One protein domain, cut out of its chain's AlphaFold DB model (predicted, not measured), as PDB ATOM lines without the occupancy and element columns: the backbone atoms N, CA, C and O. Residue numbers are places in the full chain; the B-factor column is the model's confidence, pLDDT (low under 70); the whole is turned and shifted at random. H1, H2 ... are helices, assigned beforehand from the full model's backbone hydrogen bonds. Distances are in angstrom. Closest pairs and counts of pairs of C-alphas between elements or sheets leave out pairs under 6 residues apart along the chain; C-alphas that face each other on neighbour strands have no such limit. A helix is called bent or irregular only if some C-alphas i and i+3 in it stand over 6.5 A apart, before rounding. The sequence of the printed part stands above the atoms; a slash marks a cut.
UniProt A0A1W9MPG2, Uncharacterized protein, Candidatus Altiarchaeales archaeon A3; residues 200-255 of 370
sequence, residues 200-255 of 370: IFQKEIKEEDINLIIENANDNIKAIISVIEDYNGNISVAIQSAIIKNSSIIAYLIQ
ATOM      1  N   ILE A 200     153.283 131.160 142.732       87.06
ATOM      2  CA  ILE A 200     154.731 130.911 142.847       87.06
ATOM      3  C   ILE A 200     155.429 131.075 141.490       87.06
ATOM      4  O   ILE A 200     156.479 131.710 141.414       87.06
ATOM      5  N   PHE A 201     154.843 130.535 140.418       88.62
ATOM      6  CA  PHE A 201     155.415 130.603 139.067       88.62
ATOM      7  C   PHE A 201     155.002 131.840 138.262       88.62
ATOM      8  O   PHE A 201     155.440 131.982 137.123       88.62
ATOM      9  N   GLN A 202     154.184 132.728 138.836       90.38
ATOM     10  CA  GLN A 202     153.640 133.914 138.165       90.38
ATOM     11  C   GLN A 202     152.922 133.555 136.851       90.38
ATOM     12  O   GLN A 202     153.176 134.132 135.793       90.38
ATOM     13  N   LYS A 203     152.035 132.556 136.917       91.38
ATOM     14  CA  LYS A 203     151.281 132.028 135.773       91.38
ATOM     15  C   LYS A 203     149.789 132.282 135.917       91.38
ATOM     16  O   LYS A 203     149.220 132.103 136.988       91.38
ATOM     17  N   GLU A 204     149.139 132.598 134.804       91.62
ATOM     18  CA  GLU A 204     147.681 132.709 134.713       91.62
ATOM     19  C   GLU A 204     147.118 131.518 133.933       91.62
ATOM     20  O   GLU A 204     147.028 131.534 132.706       91.62
ATOM     21  N   ILE A 205     146.774 130.447 134.650       94.06
ATOM     22  CA  ILE A 205     146.187 129.239 134.055       94.06
ATOM     23  C   ILE A 205     144.665 129.355 134.046       94.06
ATOM     24  O   ILE A 205     144.060 129.732 135.052       94.06
ATOM     25  N   LYS A 206     144.038 129.001 132.922       95.12
ATOM     26  CA  LYS A 206     142.577 128.967 132.795       95.12
ATOM     27  C   LYS A 206     141.987 127.888 133.706       95.12
ATOM     28  O   LYS A 206     142.576 126.825 133.875       95.12
ATOM     29  N   GLU A 207     140.787 128.112 134.241       93.94
ATOM     30  CA  GLU A 207     140.118 127.136 135.123       93.94
ATOM     31  C   GLU A 207     139.899 125.768 134.455       93.94
ATOM     32  O   GLU A 207     140.026 124.730 135.102       93.94
ATOM     33  N   GLU A 208     139.607 125.748 133.152       93.38
ATOM     34  CA  GLU A 208     139.492 124.509 132.374       93.38
ATOM     35  C   GLU A 208     140.800 123.702 132.371       93.38
ATOM     36  O   GLU A 208     140.781 122.497 132.620       93.38
ATOM     37  N   ASP A 209     141.938 124.380 132.215       95.81
ATOM     38  CA  ASP A 209     143.261 123.761 132.193       95.81
ATOM     39  C   ASP A 209     143.710 123.327 133.593       95.81
ATOM     40  O   ASP A 209     144.309 122.264 133.741       95.81
ATOM     41  N   ILE A 210     143.352 124.075 134.646       95.44
ATOM     42  CA  ILE A 210     143.564 123.647 136.041       95.44
ATOM     43  C   ILE A 210     142.878 122.298 136.291       95.44
ATOM     44  O   ILE A 210     143.488 121.383 136.851       95.44
ATOM     45  N   ASN A 211     141.626 122.151 135.849       93.25
ATOM     46  CA  ASN A 211     140.892 120.898 136.000       93.25
ATOM     47  C   ASN A 211     141.543 119.763 135.200       93.25
ATOM     48  O   ASN A 211     141.658 118.650 135.714       93.25
ATOM     49  N   LEU A 212     142.028 120.037 133.983       93.50
ATOM     50  CA  LEU A 212     142.769 119.053 133.192       93.50
ATOM     51  C   LEU A 212     144.057 118.605 133.894       93.50
ATOM     52  O   LEU A 212     144.320 117.403 133.942       93.50
ATOM     53  N   ILE A 213     144.828 119.527 134.481       94.81
ATOM     54  CA  ILE A 213     146.046 119.194 135.236       94.81
ATOM     55  C   ILE A 213     145.708 118.261 136.402       94.81
ATOM     56  O   ILE A 213     146.344 117.221 136.547       94.81
ATOM     57  N   ILE A 214     144.688 118.583 137.199       92.31
ATOM     58  CA  ILE A 214     144.297 117.779 138.369       92.31
ATOM     59  C   ILE A 214     143.816 116.391 137.953       92.31
ATOM     60  O   ILE A 214     144.279 115.387 138.492       92.31
ATOM     61  N   GLU A 215     142.908 116.323 136.975       89.69
ATOM     62  CA  GLU A 215     142.338 115.053 136.527       89.69
ATOM     63  C   GLU A 215     143.399 114.119 135.924       89.69
ATOM     64  O   GLU A 215     143.253 112.899 136.014       89.69
ATOM     65  N   ASN A 216     144.458 114.667 135.315       91.31
ATOM     66  CA  ASN A 216     145.381 113.881 134.498       91.31
ATOM     67  C   ASN A 216     146.789 113.723 135.081       91.31
ATOM     68  O   ASN A 216     147.447 112.729 134.781       91.31
ATOM     69  N   ALA A 217     147.266 114.627 135.936       91.69
ATOM     70  CA  ALA A 217     148.584 114.474 136.549       91.69
ATOM     71  C   ALA A 217     148.621 113.352 137.602       91.69
ATOM     72  O   ALA A 217     149.703 112.940 138.014       91.69
ATOM     73  N   ASN A 218     147.458 112.834 138.023       88.94
ATOM     74  CA  ASN A 218     147.338 111.708 138.951       88.94
ATOM     75  C   ASN A 218     148.114 111.936 140.264       88.94
ATOM     76  O   ASN A 218     148.837 111.058 140.732       88.94
ATOM     77  N   ASP A 219     147.995 113.145 140.816       92.06
ATOM     78  CA  ASP A 219     148.729 113.643 141.986       92.06
ATOM     79  C   ASP A 219     150.262 113.656 141.850       92.06
ATOM     80  O   ASP A 219     150.962 113.875 142.835       92.06
ATOM     81  N   ASN A 220     150.827 113.456 140.655       91.88
ATOM     82  CA  ASN A 220     152.266 113.552 140.440       91.88
ATOM     83  C   ASN A 220     152.708 115.020 140.501       91.88
ATOM     84  O   ASN A 220     152.609 115.757 139.518       91.88
ATOM     85  N   ILE A 221     153.246 115.439 141.648       92.75
ATOM     86  CA  ILE A 221     153.619 116.838 141.879       92.75
ATOM     87  C   ILE A 221     154.683 117.336 140.900       92.75
ATOM     88  O   ILE A 221     154.666 118.501 140.518       92.75
ATOM     89  N   LYS A 222     155.585 116.459 140.442       90.19
ATOM     90  CA  LYS A 222     156.596 116.839 139.449       90.19
ATOM     91  C   LYS A 222     155.942 117.160 138.110       90.19
ATOM     92  O   LYS A 222     156.286 118.168 137.509       90.19
ATOM     93  N   ALA A 223     154.982 116.342 137.679       92.88
ATOM     94  CA  ALA A 223     154.222 116.601 136.462       92.88
ATOM     95  C   ALA A 223     153.412 117.902 136.577       92.88
ATOM     96  O   ALA A 223     153.477 118.734 135.679       92.88
ATOM     97  N   ILE A 224     152.722 118.105 137.707       95.00
ATOM     98  CA  ILE A 224     151.965 119.333 137.991       95.00
ATOM     99  C   ILE A 224     152.873 120.566 137.881       95.00
ATOM    100  O   ILE A 224     152.570 121.482 137.123       95.00
ATOM    101  N   ILE A 225     154.006 120.573 138.593       93.31
ATOM    102  CA  ILE A 225     154.951 121.698 138.593       93.31
ATOM    103  C   ILE A 225     155.491 121.964 137.188       93.31
ATOM    104  O   ILE A 225     155.475 123.109 136.750       93.31
ATOM    105  N   SER A 226     155.947 120.928 136.476       92.50
ATOM    106  CA  SER A 226     156.527 121.096 135.139       92.50
ATOM    107  C   SER A 226     155.521 121.655 134.135       92.50
ATOM    108  O   SER A 226     155.878 122.520 133.341       92.50
ATOM    109  N   VAL A 227     154.261 121.212 134.187       95.44
ATOM    110  CA  VAL A 227     153.214 121.739 133.301       95.44
ATOM    111  C   VAL A 227     152.882 123.190 133.634       95.44
ATOM    112  O   VAL A 227     152.748 123.998 132.724       95.44
ATOM    113  N   ILE A 228     152.776 123.545 134.917       94.75
ATOM    114  CA  ILE A 228     152.489 124.927 135.324       94.75
ATOM    115  C   ILE A 228     153.631 125.860 134.912       94.75
ATOM    116  O   ILE A 228     153.386 126.913 134.330       94.75
ATOM    117  N   GLU A 229     154.878 125.462 135.159       92.81
ATOM    118  CA  GLU A 229     156.065 126.238 134.792       92.81
ATOM    119  C   GLU A 229     156.110 126.552 133.285       92.81
ATOM    120  O   GLU A 229     156.402 127.686 132.889       92.81
ATOM    121  N   ASP A 230     155.740 125.581 132.450       93.31
ATOM    122  CA  ASP A 230     155.770 125.697 130.988       93.31
ATOM    123  C   ASP A 230     154.464 126.219 130.377       93.31
ATOM    124  O   ASP A 230     154.358 126.382 129.158       93.31
ATOM    125  N   TYR A 231     153.465 126.529 131.202       95.38
ATOM    126  CA  TYR A 231     152.181 127.009 130.721       95.38
ATOM    127  C   TYR A 231     152.288 128.425 130.145       95.38
ATOM    128  O   TYR A 231     152.649 129.370 130.850       95.38
ATOM    129  N   ASN A 232     151.919 128.574 128.869       92.31
ATOM    130  CA  ASN A 232     151.877 129.845 128.134       92.31
ATOM    131  C   ASN A 232     150.544 130.009 127.371       92.31
ATOM    132  O   ASN A 232     150.516 130.414 126.213       92.31
ATOM    133  N   GLY A 233     149.423 129.637 128.002       91.94
ATOM    134  CA  GLY A 233     148.074 129.775 127.429       91.94
ATOM    135  C   GLY A 233     147.569 128.568 126.626       91.94
ATOM    136  O   GLY A 233     146.420 128.581 126.180       91.94
ATOM    137  N   ASN A 234     148.402 127.535 126.462       93.00
ATOM    138  CA  ASN A 234     148.061 126.273 125.809       93.00
ATOM    139  C   ASN A 234     148.579 125.084 126.634       93.00
ATOM    140  O   ASN A 234     149.790 124.893 126.779       93.00
ATOM    141  N   ILE A 235     147.654 124.278 127.159       94.81
ATOM    142  CA  ILE A 235     147.967 123.135 128.020       94.81
ATOM    143  C   ILE A 235     148.699 122.003 127.287       94.81
ATOM    144  O   ILE A 235     149.614 121.413 127.858       94.81
ATOM    145  N   SER A 236     148.373 121.730 126.020       93.56
ATOM    146  CA  SER A 236     149.040 120.690 125.228       93.56
ATOM    147  C   SER A 236     150.522 121.010 125.033       93.56
ATOM    148  O   SER A 236     151.373 120.154 125.263       93.56
ATOM    149  N   VAL A 237     150.855 122.264 124.706       94.00
ATOM    150  CA  VAL A 237     152.254 122.718 124.564       94.00
ATOM    151  C   VAL A 237     153.013 122.595 125.886       94.00
ATOM    152  O   VAL A 237     154.158 122.132 125.911       94.00
ATOM    153  N   ALA A 238     152.369 122.967 126.992       95.88
ATOM    154  CA  ALA A 238     152.949 122.878 128.327       95.88
ATOM    155  C   ALA A 238     153.231 121.421 128.735       95.88
ATOM    156  O   ALA A 238     154.310 121.109 129.235       95.88
ATOM    157  N   ILE A 239     152.295 120.508 128.457       96.12
ATOM    158  CA  ILE A 239     152.452 119.067 128.690       96.12
ATOM    159  C   ILE A 239     153.591 118.494 127.849       96.12
ATOM    160  O   ILE A 239     154.450 117.799 128.389       96.12
ATOM    161  N   GLN A 240     153.635 118.794 126.549       95.19
ATOM    162  CA  GLN A 240     154.710 118.320 125.676       95.19
ATOM    163  C   GLN A 240     156.079 118.810 126.170       95.19
ATOM    164  O   GLN A 240     157.014 118.018 126.290       95.19
ATOM    165  N   SER A 241     156.178 120.086 126.549       94.44
ATOM    166  CA  SER A 241     157.402 120.674 127.110       94.44
ATOM    167  C   SER A 241     157.824 119.988 128.413       94.44
ATOM    168  O   SER A 241     158.990 119.609 128.564       94.44
ATOM    169  N   ALA A 242     156.871 119.731 129.313       93.69
ATOM    170  CA  ALA A 242     157.109 119.011 130.558       93.69
ATOM    171  C   ALA A 242     157.617 117.578 130.315       93.69
ATOM    172  O   ALA A 242     158.582 117.155 130.953       93.69
ATOM    173  N   ILE A 243     157.016 116.845 129.370       94.31
ATOM    174  CA  ILE A 243     157.434 115.482 129.003       94.31
ATOM    175  C   ILE A 243     158.843 115.488 128.393       94.31
ATOM    176  O   ILE A 243     159.663 114.646 128.752       94.31
ATOM    177  N   ILE A 244     159.157 116.446 127.513       91.81
ATOM    178  CA  ILE A 244     160.488 116.571 126.895       91.81
ATOM    179  C   ILE A 244     161.559 116.851 127.955       91.81
ATOM    180  O   ILE A 244     162.617 116.221 127.947       91.81
ATOM    181  N   LYS A 245     161.289 117.772 128.888       90.12
ATOM    182  CA  LYS A 245     162.219 118.108 129.979       90.12
ATOM    183  C   LYS A 245     162.360 116.981 130.996       90.12
ATOM    184  O   LYS A 245     163.403 116.863 131.637       90.12
ATOM    185  N   ASN A 246     161.316 116.172 131.169       87.75
ATOM    186  CA  ASN A 246     161.286 115.099 132.144       87.75
ATOM    187  C   ASN A 246     160.525 113.874 131.620       87.75
ATOM    188  O   ASN A 246     159.362 113.634 131.959       87.75
ATOM    189  N   SER A 247     161.237 113.037 130.866       84.81
ATOM    190  CA  SER A 247     160.691 111.809 130.274       84.81
ATOM    191  C   SER A 247     160.168 110.804 131.306       84.81
ATOM    192  O   SER A 247     159.349 109.944 130.983       84.81
ATOM    193  N   SER A 248     160.581 110.922 132.575       88.19
ATOM    194  CA  SER A 248     160.102 110.037 133.640       88.19
ATOM    195  C   SER A 248     158.627 110.252 133.999       88.19
ATOM    196  O   SER A 248     158.012 109.336 134.537       88.19
ATOM    197  N   ILE A 249     158.025 111.403 133.653       90.31
ATOM    198  CA  ILE A 249     156.602 111.693 133.916       90.31
ATOM    199  C   ILE A 249     155.702 110.586 133.357       90.31
ATOM    200  O   ILE A 249     154.876 110.042 134.090       90.31
ATOM    201  N   ILE A 250     155.897 110.215 132.089       92.38
ATOM    202  CA  ILE A 250     155.116 109.147 131.459       92.38
ATOM    203  C   ILE A 250     155.423 107.809 132.115       92.38
ATOM    204  O   ILE A 250     154.496 107.083 132.474       92.38
ATOM    205  N   ALA A 251     156.708 107.490 132.293       90.69
ATOM    206  CA  ALA A 251     157.130 106.222 132.876       90.69
ATOM    207  C   ALA A 251     156.426 105.965 134.218       90.69
ATOM    208  O   ALA A 251     155.904 104.871 134.430       90.69
ATOM    209  N   TYR A 252     156.319 106.997 135.059       88.56
ATOM    210  CA  TYR A 252     155.610 106.942 136.333       88.56
ATOM    211  C   TYR A 252     154.095 106.778 136.182       88.56
ATOM    212  O   TYR A 252     153.494 105.988 136.907       88.56
ATOM    213  N   LEU A 253     153.463 107.466 135.224       88.88
ATOM    214  CA  LEU A 253     152.025 107.308 134.970       88.88
ATOM    215  C   LEU A 253     151.671 105.864 134.586       88.88
ATOM    216  O   LEU A 253     150.656 105.343 135.044       88.88
ATOM    217  N   ILE A 254     152.508 105.198 133.784       90.56
ATOM    218  CA  ILE A 254     152.217 103.857 133.247       90.56
ATOM    219  C   ILE A 254     152.916 102.708 133.990       90.56
ATOM    220  O   ILE A 254     152.824 101.560 133.542       90.56
ATOM    221  N   GLN A 255     153.619 102.965 135.100       87.06
ATOM    222  CA  GLN A 255     154.471 101.956 135.752       87.06
ATOM    223  C   GLN A 255     153.701 100.726 136.239       87.06
ATOM    224  O   GLN A 255     154.176  99.602 136.098       87.06
TER     225      GLN A 255
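What this domain is: This is residues 200 to 255 of the 370 residues of an uncharacterized protein of Candidatus Altiarchaeales archaeon A3 (UniProt A0A1W9MPG2). Three short helices, H1, H2 and H3, make the body of this domain, their centres at the corners of a triangle, with H2 and H3 packed crosswise on each other and H1 joined to H2 as a loosely angled hairpin. The small fourth helix, H4, sits at one end of this body, near H2 and H3, while the leading stretch of residues 200 to 206 lies toward the other end. The printed part has 56 residues with four named helices, H1, H2, H3 and H4 in that order along the chain, and no named strand, and its class is all helix. The whole is compact, with a radius of gyration of the C-alphas of 10.5 A, and its C-alphas span 31 by 21 by 20 A along their three main axes.

How they stand to each other: H1, residues 207 to 217, and H3, residues 235 to 245, are the longest helices by residues, with 11 each. H1 and H3 are close but not clearly touching, with 1 pair of C-alphas within 8 A, that of Asp 209 and Ile 235 at 6.3 A. They run the same way at a steep tilt of 38 degrees. H2, residues 221 to 230, touches both of them. H1 and H2 form a helical hairpin: they run opposite ways at a steep tilt of 39 degrees, and their closest C-alphas, those of Ala 217 and Ala 223, are 6.0 A apart. H2 and H3 touch with 16 pairs of C-alphas within 8 A, and the closest are those of Asp 230 and Ala 238, 4.8 A apart. H2 and H3 run opposite ways at a steep tilt of 67 degrees, only just short of about perpendicular. H4, residues 248 to 253, touches no helix but is near H2 and H3. H4 and H2 are close but not clearly touching, with the C-alphas of Ala 223 and Ile 249 closest at 6.0 A, and they run opposite ways at a steep tilt of 55 degrees. H4 and H3 are also close but not clearly touching, with the C-alphas of Ile 243 and Ile 249 closest at 6.3 A, and they run opposite ways at a steep tilt of 59 degrees. H1 and H4 are apart, but only just, with their closest C-alphas 8.1 A from each other. In H1, H2, H3 and H4 every O i to N i+4 pair is within hydrogen-bond range.

Where its parts are: H1 begins at C-alpha 207, at (140.118, 127.136, 135.123), and runs 15.3 A to C-alpha 217. H3 runs 15.2 A from C-alpha 235, at (147.967, 123.135, 128.020), to C-alpha 245. H2 has 10 residues and runs 14.2 A from C-alpha 221 to C-alpha 230. H4 has 6 residues, spans 8.6 A and ends at C-alpha 253, at (152.025, 107.308, 134.970). No helix is bent or irregular.

The domain as a whole: The two C-alphas farthest apart are those of Gln 202 and Gln 255, 32.1 A from each other. The first and last printed C-alphas, those of Ile 200 and Gln 255, are 29.8 A apart. The outline is elongated, but only just, with spans of 31 by 21 by 20 A. The links from H1 to H2, from H2 to H3 and from H3 to H4 are tight, with 3, 4 and 2 residues between the helices, and no link is long. The printed part has no cut. The mean pLDDT of the printed part is 92.2, and no printed residue is under 70.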